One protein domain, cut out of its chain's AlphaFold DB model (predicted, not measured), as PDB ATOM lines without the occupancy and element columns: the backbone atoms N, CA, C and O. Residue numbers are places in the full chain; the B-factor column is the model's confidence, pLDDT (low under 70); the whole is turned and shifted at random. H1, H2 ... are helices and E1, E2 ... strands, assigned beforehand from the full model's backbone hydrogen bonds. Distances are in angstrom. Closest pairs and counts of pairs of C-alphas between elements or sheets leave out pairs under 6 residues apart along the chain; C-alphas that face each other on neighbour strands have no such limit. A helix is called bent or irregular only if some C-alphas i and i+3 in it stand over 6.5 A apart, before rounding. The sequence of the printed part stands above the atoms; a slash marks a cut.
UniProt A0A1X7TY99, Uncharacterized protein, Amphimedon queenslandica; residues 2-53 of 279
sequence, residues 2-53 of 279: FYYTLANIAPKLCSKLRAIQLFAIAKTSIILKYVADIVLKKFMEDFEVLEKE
ATOM      1  N   PHE A   2     114.266 119.921 107.371       87.56
ATOM      2  CA  PHE A   2     114.830 119.991 108.715       87.56
ATOM      3  C   PHE A   2     116.272 119.499 108.683       87.56
ATOM      4  O   PHE A   2     116.554 118.466 108.068       87.56
ATOM      5  N   TYR A   3     117.157 120.221 109.358       90.56
ATOM      6  CA  TYR A   3     118.576 119.905 109.462       90.56
ATOM      7  C   TYR A   3     119.008 119.898 110.926       90.56
ATOM      8  O   TYR A   3     118.346 120.506 111.766       90.56
ATOM      9  N   TYR A   4     120.128 119.242 111.221       88.50
ATOM     10  CA  TYR A   4     120.774 119.315 112.528       88.50
ATOM     11  C   TYR A   4     122.295 119.405 112.396       88.50
ATOM     12  O   TYR A   4     122.878 118.951 111.411       88.50
ATOM     13  N   THR A   5     122.927 119.960 113.428       89.06
ATOM     14  CA  THR A   5     124.383 120.060 113.566       89.06
ATOM     15  C   THR A   5     124.758 119.694 114.998       89.06
ATOM     16  O   THR A   5     124.061 120.069 115.940       89.06
ATOM     17  N   LEU A   6     125.867 118.979 115.181       88.19
ATOM     18  CA  LEU A   6     126.413 118.711 116.512       88.19
ATOM     19  C   LEU A   6     127.156 119.949 117.028       88.19
ATOM     20  O   LEU A   6     128.164 120.358 116.454       88.19
ATOM     21  N   ALA A   7     126.653 120.547 118.109       83.62
ATOM     22  CA  ALA A   7     127.164 121.815 118.631       83.62
ATOM     23  C   ALA A   7     128.455 121.680 119.464       83.62
ATOM     24  O   ALA A   7     129.202 122.645 119.589       83.62
ATOM     25  N   ASN A   8     128.761 120.495 120.006       81.69
ATOM     26  CA  ASN A   8     129.921 120.255 120.880       81.69
ATOM     27  C   ASN A   8     131.243 120.003 120.123       81.69
ATOM     28  O   ASN A   8     132.162 119.374 120.648       81.69
ATOM     29  N   ILE A   9     131.340 120.480 118.884       80.56
ATOM     30  CA  ILE A   9     132.518 120.365 118.024       80.56
ATOM     31  C   ILE A   9     133.069 121.778 117.782       80.56
ATOM     32  O   ILE A   9     132.329 122.757 117.798       80.56
ATOM     33  N   ALA A  10     134.384 121.907 117.568       77.00
ATOM     34  CA  ALA A  10     135.020 123.203 117.327       77.00
ATOM     35  C   ALA A  10     134.269 124.021 116.244       77.00
ATOM     36  O   ALA A  10     134.062 123.485 115.149       77.00
ATOM     37  N   PRO A  11     133.946 125.315 116.467       71.81
ATOM     38  CA  PRO A  11     133.090 126.110 115.570       71.81
ATOM     39  C   PRO A  11     133.526 126.112 114.098       71.81
ATOM     40  O   PRO A  11     132.700 126.035 113.193       71.81
ATOM     41  N   LYS A  12     134.844 126.088 113.850       73.62
ATOM     42  CA  LYS A  12     135.457 125.985 112.509       73.62
ATOM     43  C   LYS A  12     135.053 124.733 111.712       73.62
ATOM     44  O   LYS A  12     135.276 124.663 110.504       73.62
ATOM     45  N   LEU A  13     134.566 123.703 112.397       72.94
ATOM     46  CA  LEU A  13     134.083 122.461 111.800       72.94
ATOM     47  C   LEU A  13     132.568 122.508 111.595       72.94
ATOM     48  O   LEU A  13     132.111 122.001 110.573       72.94
ATOM     49  N   CYS A  14     131.833 123.156 112.502       71.12
ATOM     50  CA  CYS A  14     130.379 123.316 112.450       71.12
ATOM     51  C   CYS A  14     129.912 124.261 111.334       71.12
ATOM     52  O   CYS A  14     128.825 124.079 110.802       71.12
ATOM     53  N   SER A  15     130.739 125.232 110.932       69.50
ATOM     54  CA  SER A  15     130.400 126.208 109.883       69.50
ATOM     55  C   SER A  15     130.446 125.659 108.450       69.50
ATOM     56  O   SER A  15     130.106 126.365 107.503       69.50
ATOM     57  N   LYS A  16     130.883 124.410 108.251       77.94
ATOM     58  CA  LYS A  16     130.960 123.791 106.919       77.94
ATOM     59  C   LYS A  16     129.660 123.068 106.590       77.94
ATOM     60  O   LYS A  16     129.141 122.346 107.432       77.94
ATOM     61  N   LEU A  17     129.231 123.112 105.324       78.19
ATOM     62  CA  LEU A  17     128.045 122.381 104.839       78.19
ATOM     63  C   LEU A  17     128.045 120.895 105.231       78.19
ATOM     64  O   LEU A  17     127.012 120.353 105.592       78.19
ATOM     65  N   ARG A  18     129.217 120.250 105.245       83.25
ATOM     66  CA  ARG A  18     129.371 118.842 105.653       83.25
ATOM     67  C   ARG A  18     129.002 118.547 107.113       83.25
ATOM     68  O   ARG A  18     128.908 117.380 107.468       83.25
ATOM     69  N   ALA A  19     128.910 119.565 107.967       84.62
ATOM     70  CA  ALA A  19     128.514 119.426 109.365       84.62
ATOM     71  C   ALA A  19     126.997 119.562 109.560       84.62
ATOM     72  O   ALA A  19     126.502 119.198 110.622       84.62
ATOM     73  N   ILE A  20     126.275 120.016 108.531       87.62
ATOM     74  CA  ILE A  20     124.819 120.139 108.515       87.62
ATOM     75  C   ILE A  20     124.250 118.843 107.942       87.62
ATOM     76  O   ILE A  20     124.441 118.528 106.767       87.62
ATOM     77  N   GLN A  21     123.561 118.078 108.779       90.19
ATOM     78  CA  GLN A  21     122.981 116.799 108.395       90.19
ATOM     79  C   GLN A  21     121.495 116.961 108.098       90.19
ATOM     80  O   GLN A  21     120.761 117.614 108.843       90.19
ATOM     81  N   LEU A  22     121.041 116.349 107.004       90.75
ATOM     82  CA  LEU A  22     119.620 116.271 106.694       90.75
ATOM     83  C   LEU A  22     118.926 115.401 107.742       90.75
ATOM     84  O   LEU A  22     119.265 114.232 107.904       90.75
ATOM     85  N   PHE A  23     117.938 115.979 108.419       87.06
ATOM     86  CA  PHE A  23     117.115 115.268 109.385       87.06
ATOM     87  C   PHE A  23     115.840 114.719 108.730       87.06
ATOM     88  O   PHE A  23     115.591 113.516 108.742       87.06
ATOM     89  N   ALA A  24     115.032 115.601 108.136       87.62
ATOM     90  CA  ALA A  24     113.739 115.226 107.573       87.62
ATOM     91  C   ALA A  24     113.308 116.143 106.423       87.62
ATOM     92  O   ALA A  24     113.616 117.339 106.381       87.62
ATOM     93  N   ILE A  25     112.514 115.589 105.507       89.50
ATOM     94  CA  ILE A  25     111.853 116.334 104.432       89.50
ATOM     95  C   ILE A  25     110.348 116.139 104.575       89.50
ATOM     96  O   ILE A  25     109.846 115.021 104.532       89.50
ATOM     97  N   ALA A  26     109.618 117.244 104.700       87.25
ATOM     98  CA  ALA A  26     108.164 117.253 104.699       87.25
ATOM     99  C   ALA A  26     107.656 118.325 103.738       87.25
ATOM    100  O   ALA A  26     108.253 119.397 103.609       87.25
ATOM    101  N   LYS A  27     106.534 118.039 103.069       88.00
ATOM    102  CA  LYS A  27     105.837 119.036 102.253       88.00
ATOM    103  C   LYS A  27     105.204 120.080 103.169       88.00
ATOM    104  O   LYS A  27     104.575 119.718 104.161       88.00
ATOM    105  N   THR A  28     105.274 121.354 102.789       84.88
ATOM    106  CA  THR A  28     104.642 122.457 103.534       84.88
ATOM    107  C   THR A  28     103.151 122.210 103.771       84.88
ATOM    108  O   THR A  28     102.652 122.498 104.850       84.88
ATOM    109  N   SER A  29     102.445 121.585 102.823       86.62
ATOM    110  CA  SER A  29     101.032 121.218 102.987       86.62
ATOM    111  C   SER A  29     100.774 120.226 104.128       86.62
ATOM    112  O   SER A  29      99.725 120.295 104.761       86.62
ATOM    113  N   ILE A  30     101.718 119.325 104.414       84.88
ATOM    114  CA  ILE A  30     101.632 118.388 105.544       84.88
ATOM    115  C   ILE A  30     101.879 119.143 106.851       84.88
ATOM    116  O   ILE A  30     101.099 118.988 107.786       84.88
ATOM    117  N   ILE A  31     102.902 120.004 106.887       82.69
ATOM    118  CA  ILE A  31     103.224 120.833 108.060       82.69
ATOM    119  C   ILE A  31     102.060 121.760 108.417       82.69
ATOM    120  O   ILE A  31     101.681 121.841 109.573       82.69
ATOM    121  N   LEU A  32     101.435 122.413 107.437       79.94
ATOM    122  CA  LEU A  32     100.292 123.294 107.692       79.94
ATOM    123  C   LEU A  32      99.043 122.532 108.155       79.94
ATOM    124  O   LEU A  32      98.237 123.083 108.897       79.94
ATOM    125  N   LYS A  33      98.865 121.278 107.718       81.25
ATOM    126  CA  LYS A  33      97.691 120.465 108.064       81.25
ATOM    127  C   LYS A  33      97.798 119.814 109.442       81.25
ATOM    128  O   LYS A  33      96.793 119.696 110.132       81.25
ATOM    129  N   TYR A  34      98.988 119.348 109.804       76.62
ATOM    130  CA  TYR A  34      99.208 118.526 110.996       76.62
ATOM    131  C   TYR A  34     100.131 119.177 112.029       76.62
ATOM    132  O   TYR A  34     100.455 118.543 113.032       76.62
ATOM    133  N   VAL A  35     100.558 120.421 111.776       72.31
ATOM    134  CA  VAL A  35     101.657 121.090 112.487       72.31
ATOM    135  C   VAL A  35     102.959 120.274 112.335       72.31
ATOM    136  O   VAL A  35     102.988 119.186 111.749       72.31
ATOM    137  N   ALA A  36     104.090 120.803 112.800       73.25
ATOM    138  CA  ALA A  36     105.354 120.067 112.794       73.25
ATOM    139  C   ALA A  36     105.322 118.807 113.689       73.25
ATOM    140  O   ALA A  36     106.147 117.915 113.512       73.25
ATOM    141  N   ASP A  37     104.346 118.698 114.594       75.81
ATOM    142  CA  ASP A  37     104.248 117.652 115.614       75.81
ATOM    143  C   ASP A  37     104.266 116.238 115.042       75.81
ATOM    144  O   ASP A  37     105.048 115.419 115.502       75.81
ATOM    145  N   ILE A  38     103.462 115.935 114.016       79.56
ATOM    146  CA  ILE A  38     103.433 114.577 113.444       79.56
ATOM    147  C   ILE A  38     104.767 114.228 112.780       79.56
ATOM    148  O   ILE A  38     105.230 113.094 112.878       79.56
ATOM    149  N   VAL A  39     105.395 115.204 112.121       80.25
ATOM    150  CA  VAL A  39     106.673 115.008 111.424       80.25
ATOM    151  C   VAL A  39     107.817 114.821 112.420       80.25
ATOM    152  O   VAL A  39     108.709 114.013 112.178       80.25
ATOM    153  N   LEU A  40     107.779 115.540 113.543       83.31
ATOM    154  CA  LEU A  40     108.828 115.527 114.560       83.31
ATOM    155  C   LEU A  40     108.559 114.534 115.699       83.31
ATOM    156  O   LEU A  40     109.449 114.306 116.507       83.31
ATOM    157  N   LYS A  41     107.377 113.912 115.777       86.38
ATOM    158  CA  LYS A  41     106.989 113.044 116.902       86.38
ATOM    159  C   LYS A  41     108.015 111.948 117.164       86.38
ATOM    160  O   LYS A  41     108.554 111.866 118.261       86.38
ATOM    161  N   LYS A  42     108.312 111.145 116.138       85.12
ATOM    162  CA  LYS A  42     109.237 110.013 116.264       85.12
ATOM    163  C   LYS A  42     110.636 110.462 116.693       85.12
ATOM    164  O   LYS A  42     111.304 109.782 117.456       85.12
ATOM    165  N   PHE A  43     111.041 111.641 116.240       84.69
ATOM    166  CA  PHE A  43     112.308 112.250 116.610       84.69
ATOM    167  C   PHE A  43     112.356 112.710 118.057       84.69
ATOM    168  O   PHE A  43     113.349 112.461 118.726       84.69
ATOM    169  N   MET A  44     111.290 113.347 118.548       86.56
ATOM    170  CA  MET A  44     111.209 113.740 119.953       86.56
ATOM    171  C   MET A  44     111.233 112.512 120.873       86.56
ATOM    172  O   MET A  44     111.878 112.560 121.913       86.56
ATOM    173  N   GLU A  45     110.603 111.405 120.464       90.06
ATOM    174  CA  GLU A  45     110.673 110.122 121.181       90.06
ATOM    175  C   GLU A  45     112.110 109.569 121.223       90.06
ATOM    176  O   GLU A  45     112.586 109.167 122.282       90.06
ATOM    177  N   ASP A  46     112.828 109.582 120.096       88.94
ATOM    178  CA  ASP A  46     114.219 109.112 120.046       88.94
ATOM    179  C   ASP A  46     115.165 110.033 120.849       88.94
ATOM    180  O   ASP A  46     116.105 109.559 121.493       88.94
ATOM    181  N   PHE A  47     114.902 111.346 120.872       88.94
ATOM    182  CA  PHE A  47     115.636 112.306 121.702       88.94
ATOM    183  C   PHE A  47     115.412 112.080 123.194       88.94
ATOM    184  O   PHE A  47     116.359 112.175 123.970       88.94
ATOM    185  N   GLU A  48     114.194 111.729 123.603       91.56
ATOM    186  CA  GLU A  48     113.893 111.421 125.000       91.56
ATOM    187  C   GLU A  48     114.726 110.228 125.506       91.56
ATOM    188  O   GLU A  48     115.248 110.263 126.625       91.56
ATOM    189  N   VAL A  49     114.936 109.213 124.657       92.69
ATOM    190  CA  VAL A  49     115.848 108.092 124.943       92.69
ATOM    191  C   VAL A  49     117.298 108.577 125.016       92.69
ATOM    192  O   VAL A  49     118.011 108.253 125.967       92.69
ATOM    193  N   LEU A  50     117.743 109.394 124.056       92.19
ATOM    194  CA  LEU A  50     119.107 109.940 124.032       92.19
ATOM    195  C   LEU A  50     119.431 110.810 125.264       92.19
ATOM    196  O   LEU A  50     120.567 110.797 125.745       92.19
ATOM    197  N   GLU A  51     118.453 111.548 125.788       93.00
ATOM    198  CA  GLU A  51     118.595 112.394 126.978       93.00
ATOM    199  C   GLU A  51     118.608 111.571 128.276       93.00
ATOM    200  O   GLU A  51     119.462 111.778 129.154       93.00
ATOM    201  N   LYS A  52     117.666 110.628 128.416       92.94
ATOM    202  CA  LYS A  52     117.441 109.880 129.664       92.94
ATOM    203  C   LYS A  52     118.336 108.657 129.803       92.94
ATOM    204  O   LYS A  52     118.919 108.453 130.872       92.94
ATOM    205  N   GLU A  53     118.435 107.859 128.751       93.38
ATOM    206  CA  GLU A  53     119.162 106.587 128.736       93.38
ATOM    207  C   GLU A  53     120.562 106.780 128.147       93.38
ATOM    208  O   GLU A  53     121.553 106.388 128.767       93.38
TER     209      GLU A  53
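Overview. This is residues 2 to 53 of the 279 residues of an uncharacterized protein of Amphimedon queenslandica (UniProt A0A1X7TY99). A short two-strand ribbon, E1 and E2, has a loop with the small helix H1 at one end and the long, kinked helix H2 at the other, whose residues 44 to 52, with Glu 53, stick out as a free arm. The 52 printed residues run E1, H1, E2, H2, mostly helix, with the strands antiparallel. The whole is loose, radius of gyration of the C-alphas 13.8 A, and flat, 38 by 29 by 11 A.

Arrangement. Start at E1, residues 2 to 4, antiparallel to E2, residues 21 to 24, at 144 degrees; N 2 and O 24 are 2.8 A apart, within hydrogen-bond range. H1, residues 11 to 14, is apart from H2, residues 28 to 52; E2 and H2 are near each other, with 5 pairs of C-alphas within 10 A. H1 is too short for an O i to N i+4 pair; H2 has 15 of 21 within range.

Along the chain. Find C-alpha 2 at (114.830, 119.991, 108.715); E1 spans 7.1 A, H1 5.0 A and E2 9.4 A. H2 spans 31.7 A to C-alpha 52 at (117.441, 109.880, 129.664); it has a kink of 89 degrees near residue 35 and is irregular, C-alphas 33 and 36 being 9.0 A apart.

Size, cuts and confidence. The C-alphas farthest apart, of Ala 10 and Lys 33, are 38.6 A apart. The printed part has no cut and no long link; residue 15 is under pLDDT 70.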